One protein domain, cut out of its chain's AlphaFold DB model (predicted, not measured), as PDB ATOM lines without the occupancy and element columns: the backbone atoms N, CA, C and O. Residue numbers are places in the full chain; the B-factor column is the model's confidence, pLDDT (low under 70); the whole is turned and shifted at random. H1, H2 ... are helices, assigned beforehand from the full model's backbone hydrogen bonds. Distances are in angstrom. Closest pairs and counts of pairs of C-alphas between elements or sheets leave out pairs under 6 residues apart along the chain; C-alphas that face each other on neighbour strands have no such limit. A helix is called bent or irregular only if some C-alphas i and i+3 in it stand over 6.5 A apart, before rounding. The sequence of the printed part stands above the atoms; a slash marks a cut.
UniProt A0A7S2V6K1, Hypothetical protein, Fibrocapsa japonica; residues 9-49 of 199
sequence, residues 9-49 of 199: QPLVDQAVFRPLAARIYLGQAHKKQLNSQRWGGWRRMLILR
ATOM      1  N   GLN A   9      -5.977  -6.020 -28.537       57.56
ATOM      2  CA  GLN A   9      -5.426  -6.418 -29.839       57.56
ATOM      3  C   GLN A   9      -4.670  -5.296 -30.582       57.56
ATOM      4  O   GLN A   9      -3.569  -5.569 -31.060       57.56
ATOM      5  N   PRO A  10      -5.159  -4.038 -30.663       61.09
ATOM      6  CA  PRO A  10      -4.446  -2.977 -31.383       61.09
ATOM      7  C   PRO A  10      -3.097  -2.589 -30.756       61.09
ATOM      8  O   PRO A  10      -2.190  -2.187 -31.487       61.09
ATOM      9  N   LEU A  11      -2.933  -2.724 -29.435       62.84
ATOM     10  CA  LEU A  11      -1.690  -2.387 -28.727       62.84
ATOM     11  C   LEU A  11      -0.595  -3.438 -28.952       62.84
ATOM     12  O   LEU A  11       0.538  -3.086 -29.287       62.84
ATOM     13  N   VAL A  12      -0.941  -4.725 -28.850       69.50
ATOM     14  CA  VAL A  12      -0.015  -5.836 -29.146       69.50
ATOM     15  C   VAL A  12       0.388  -5.821 -30.621       69.50
ATOM     16  O   VAL A  12       1.570  -5.973 -30.947       69.50
ATOM     17  N   ASP A  13      -0.571  -5.550 -31.514       69.62
ATOM     18  CA  ASP A  13      -0.305  -5.461 -32.947       69.62
ATOM     19  C   ASP A  13       0.716  -4.358 -33.270       69.62
ATOM     20  O   ASP A  13       1.591  -4.532 -34.122       69.62
ATOM     21  N   GLN A  14       0.636  -3.215 -32.587       76.94
ATOM     22  CA  GLN A  14       1.580  -2.118 -32.781       76.94
ATOM     23  C   GLN A  14       2.950  -2.390 -32.161       76.94
ATOM     24  O   GLN A  14       3.953  -2.045 -32.783       76.94
ATOM     25  N   ALA A  15       3.022  -3.005 -30.981       83.50
ATOM     26  CA  ALA A  15       4.290  -3.250 -30.299       83.50
ATOM     27  C   ALA A  15       5.161  -4.289 -31.027       83.50
ATOM     28  O   ALA A  15       6.375  -4.121 -31.115       83.50
ATOM     29  N   VAL A  16       4.550  -5.335 -31.598       87.62
ATOM     30  CA  VAL A  16       5.282  -6.458 -32.211       87.62
ATOM     31  C   VAL A  16       5.377  -6.331 -33.731       87.62
ATOM     32  O   VAL A  16       6.460  -6.451 -34.307       87.62
ATOM     33  N   PHE A  17       4.266  -6.071 -34.426       90.06
ATOM     34  CA  PHE A  17       4.268  -6.128 -35.890       90.06
ATOM     35  C   PHE A  17       4.851  -4.878 -36.542       90.06
ATOM     36  O   PHE A  17       5.403  -4.980 -37.636       90.06
ATOM     37  N   ARG A  18       4.794  -3.713 -35.889       90.62
ATOM     38  CA  ARG A  18       5.429  -2.491 -36.401       90.62
ATOM     39  C   ARG A  18       6.949  -2.633 -36.548       90.62
ATOM     40  O   ARG A  18       7.424  -2.379 -37.658       90.62
ATOM     41  N   PRO A  19       7.731  -3.029 -35.519       91.88
ATOM     42  CA  PRO A  19       9.177  -3.175 -35.682       91.88
ATOM     43  C   PRO A  19       9.539  -4.279 -36.686       91.88
ATOM     44  O   PRO A  19      10.455  -4.097 -37.489       91.88
ATOM     45  N   LEU A  20       8.779  -5.380 -36.732       90.69
ATOM     46  CA  LEU A  20       8.964  -6.429 -37.742       90.69
ATOM     47  C   LEU A  20       8.711  -5.912 -39.166       90.69
ATOM     48  O   LEU A  20       9.518  -6.144 -40.069       90.69
ATOM     49  N   ALA A  21       7.623  -5.167 -39.375       91.12
ATOM     50  CA  ALA A  21       7.306  -4.553 -40.658       91.12
ATOM     51  C   ALA A  21       8.362  -3.515 -41.063       91.12
ATOM     52  O   ALA A  21       8.759  -3.474 -42.227       91.12
ATOM     53  N   ALA A  22       8.861  -2.716 -40.116       91.50
ATOM     54  CA  ALA A  22       9.972  -1.793 -40.341       91.50
ATOM     55  C   ALA A  22      11.216  -2.534 -40.839       91.50
ATOM     56  O   ALA A  22      11.733  -2.208 -41.907       91.50
ATOM     57  N   ARG A  23      11.633  -3.592 -40.141       90.12
ATOM     58  CA  ARG A  23      12.817  -4.382 -40.502       90.12
ATOM     59  C   ARG A  23      12.712  -5.016 -41.890       90.12
ATOM     60  O   ARG A  23      13.698  -5.043 -42.620       90.12
ATOM     61  N   ILE A  24      11.540  -5.537 -42.250       89.88
ATOM     62  CA  ILE A  24      11.343  -6.254 -43.518       89.88
ATOM     63  C   ILE A  24      11.171  -5.284 -44.686       89.88
ATOM     64  O   ILE A  24      11.772  -5.472 -45.741       89.88
ATOM     65  N   TYR A  25      10.326  -4.266 -44.529       91.50
ATOM     66  CA  TYR A  25       9.865  -3.482 -45.669       91.50
ATOM     67  C   TYR A  25      10.575  -2.150 -45.855       91.50
ATOM     68  O   TYR A  25      10.576  -1.645 -46.976       91.50
ATOM     69  N   LEU A  26      11.110  -1.530 -44.800       91.56
ATOM     70  CA  LEU A  26      11.623  -0.163 -44.900       91.56
ATOM     71  C   LEU A  26      12.817  -0.095 -45.854       91.56
ATOM     72  O   LEU A  26      12.855   0.772 -46.721       91.56
ATOM     73  N   GLY A  27      13.732  -1.063 -45.780       88.69
ATOM     74  CA  GLY A  27      14.858  -1.133 -46.709       88.69
ATOM     75  C   GLY A  27      14.457  -1.477 -48.144       88.69
ATOM     76  O   GLY A  27      15.089  -0.985 -49.073       88.69
ATOM     77  N   GLN A  28      13.361  -2.212 -48.340       92.38
ATOM     78  CA  GLN A  28      12.852  -2.555 -49.672       92.38
ATOM     79  C   GLN A  28      12.025  -1.424 -50.300       92.38
ATOM     80  O   GLN A  28      11.978  -1.290 -51.517       92.38
ATOM     81  N   ALA A  29      11.338  -0.611 -49.499       92.12
ATOM     82  CA  ALA A  29      10.416   0.404 -49.991       92.12
ATOM     83  C   ALA A  29      11.155   1.555 -50.682       92.12
ATOM     84  O   ALA A  29      12.054   2.152 -50.096       92.12
ATOM     85  N   HIS A  30      10.697   1.950 -51.872       89.62
ATOM     86  CA  HIS A  30      11.266   3.099 -52.582       89.62
ATOM     87  C   HIS A  30      11.215   4.397 -51.751       89.62
ATOM     88  O   HIS A  30      12.223   5.070 -51.585       89.62
ATOM     89  N   LYS A  31      10.062   4.700 -51.134       88.75
ATOM     90  CA  LYS A  31       9.867   5.910 -50.310       88.75
ATOM     91  C   LYS A  31      10.353   5.786 -48.857       88.75
ATOM     92  O   LYS A  31      10.121   6.704 -48.083       88.75
ATOM     93  N   LYS A  32      10.920   4.641 -48.445       89.44
ATOM     94  CA  LYS A  32      11.307   4.346 -47.043       89.44
ATOM     95  C   LYS A  32      10.204   4.616 -45.997       89.44
ATOM     96  O   LYS A  32      10.483   4.856 -44.830       89.44
ATOM     97  N   GLN A  33       8.940   4.537 -46.411       90.25
ATOM     98  CA  GLN A  33       7.769   4.818 -45.580       90.25
ATOM     99  C   GLN A  33       6.824   3.618 -45.542       90.25
ATOM    100  O   GLN A  33       6.709   2.855 -46.510       90.25
ATOM    101  N   LEU A  34       6.126   3.468 -44.416       90.62
ATOM    102  CA  LEU A  34       5.139   2.422 -44.173       90.62
ATOM    103  C   LEU A  34       3.794   3.065 -43.853       90.62
ATOM    104  O   LEU A  34       3.715   3.947 -43.007       90.62
ATOM    105  N   ASN A  35       2.739   2.592 -44.509       90.06
ATOM    106  CA  ASN A  35       1.371   3.001 -44.223       90.06
ATOM    107  C   ASN A  35       0.563   1.743 -43.891       90.06
ATOM    108  O   ASN A  35       0.208   0.988 -44.796       90.06
ATOM    109  N   SER A  36       0.331   1.502 -42.600       87.31
ATOM    110  CA  SER A  36      -0.416   0.341 -42.105       87.31
ATOM    111  C   SER A  36      -1.927   0.484 -42.301       87.31
ATOM    112  O   SER A  36      -2.598  -0.520 -42.539       87.31
ATOM    113  N   GLN A  37      -2.458   1.711 -42.271       87.88
ATOM    114  CA  GLN A  37      -3.884   1.991 -42.470       87.88
ATOM    115  C   GLN A  37      -4.359   1.523 -43.846       87.88
ATOM    116  O   GLN A  37      -5.403   0.888 -43.947       87.88
ATOM    117  N   ARG A  38      -3.535   1.712 -44.888       88.50
ATOM    118  CA  ARG A  38      -3.813   1.218 -46.247       88.50
ATOM    119  C   ARG A  38      -4.112  -0.289 -46.305       88.50
ATOM    120  O   ARG A  38      -4.813  -0.731 -47.207       88.50
ATOM    121  N   TRP A  39      -3.560  -1.072 -45.382       85.56
ATOM    122  CA  TRP A  39      -3.699  -2.531 -45.351       85.56
ATOM    123  C   TRP A  39      -4.651  -3.024 -44.252       85.56
ATOM    124  O   TRP A  39      -4.810  -4.233 -44.095       85.56
ATOM    125  N   GLY A  40      -5.273  -2.117 -43.491       87.44
ATOM    126  CA  GLY A  40      -6.128  -2.462 -42.354       87.44
ATOM    127  C   GLY A  40      -5.357  -2.957 -41.125       87.44
ATOM    128  O   GLY A  40      -5.887  -3.760 -40.365       87.44
ATOM    129  N   GLY A  41      -4.098  -2.535 -40.949       89.00
ATOM    130  CA  GLY A  41      -3.277  -2.844 -39.772       89.00
ATOM    131  C   GLY A  41      -1.902  -3.439 -40.090       89.00
ATOM    132  O   GLY A  41      -1.614  -3.865 -41.211       89.00
ATOM    133  N   TRP A  42      -1.028  -3.478 -39.078       89.69
ATOM    134  CA  TRP A  42       0.350  -3.971 -39.210       89.69
ATOM    135  C   TRP A  42       0.416  -5.466 -39.537       89.69
ATOM    136  O   TRP A  42       1.185  -5.874 -40.409       89.69
ATOM    137  N   ARG A  43      -0.436  -6.276 -38.900       88.25
ATOM    138  CA  ARG A  43      -0.518  -7.718 -39.150       88.25
ATOM    139  C   ARG A  43      -0.914  -8.036 -40.592       88.25
ATOM    140  O   ARG A  43      -0.245  -8.824 -41.256       88.25
ATOM    141  N   ARG A  44      -1.966  -7.391 -41.109       88.12
ATOM    142  CA  ARG A  44      -2.414  -7.574 -42.503       88.12
ATOM    143  C   ARG A  44      -1.359  -7.101 -43.495       88.12
ATOM    144  O   ARG A  44      -1.109  -7.782 -44.486       88.12
ATOM    145  N   MET A  45      -0.689  -5.988 -43.199       89.62
ATOM    146  CA  MET A  45       0.416  -5.484 -44.011       89.62
ATOM    147  C   MET A  45       1.547  -6.511 -44.148       89.62
ATOM    148  O   MET A  45       2.027  -6.703 -45.257       89.62
ATOM    149  N   LEU A  46       1.940  -7.200 -43.069       88.31
ATOM    150  CA  LEU A  46       2.998  -8.226 -43.095       88.31
ATOM    151  C   LEU A  46       2.682  -9.436 -43.988       88.31
ATOM    152  O   LEU A  46       3.595 -10.064 -44.525       88.31
ATOM    153  N   ILE A  47       1.401  -9.771 -44.125       85.75
ATOM    154  CA  ILE A  47       0.945 -10.932 -44.897       85.75
ATOM    155  C   ILE A  47       0.718 -10.544 -46.361       85.75
ATOM    156  O   ILE A  47       1.177 -11.231 -47.270       85.75
ATOM    157  N   LEU A  48       0.008  -9.437 -46.590       86.81
ATOM    158  CA  LEU A  48      -0.532  -9.088 -47.904       86.81
ATOM    159  C   LEU A  48       0.400  -8.210 -48.731       86.81
ATOM    160  O   LEU A  48       0.343  -8.250 -49.959       86.81
ATOM    161  N   ARG A  49       1.243  -7.390 -48.092       89.06
ATOM    162  CA  ARG A  49       2.087  -6.458 -48.836       89.06
ATOM    163  C   ARG A  49       3.157  -7.228 -49.623       89.06
ATOM    164  O   ARG A  49       3.958  -7.923 -48.989       89.06
TER     165      ARG A  49
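What this domain is: This is residues 9 to 49 of the 199 residues of the protein "Hypothetical protein" of Fibrocapsa japonica (UniProt A0A7S2V6K1). A long helix, H1, runs along the longest axis; from its end a long link folds back, and a short helix, H2, packs slantwise on its middle. The printed part has 41 residues with two named helices, H1 then H2, and no named strand; its class is all helix. It is compact, with a radius of gyration of the C-alphas of 9.5 A, yet elongated, spanning 30 by 17 by 14 A.

How they stand to each other: H1, residues 9 to 25, touches H2, residues 42 to 48. Their closest C-alphas, those of Phe 17 and Trp 42, are 5.6 A apart. They run the same way at a steep tilt of 52 degrees. Every O i to N i+4 pair is within hydrogen-bond range in H2, and 10 of 13 in H1.

Where its parts are: H1 begins at C-alpha 9 (-5.426, -6.418, -29.839) and is 22.2 A long, with a kink of 37 degrees near residue 19. It is neither bent nor irregular, but only just: C-alphas 15 and 18 are 6.3 A apart. H2, 10.1 A long, ends at C-alpha 48 (-0.532, -9.088, -47.904).

The domain as a whole: The two C-alphas farthest apart, those of Gln 9 and His 30, are 29.8 A apart. The printed part has no cut. The link, residues 26 to 41, is long. Mean pLDDT of the printed part is 85.9, with residues 9 to 13 under 70.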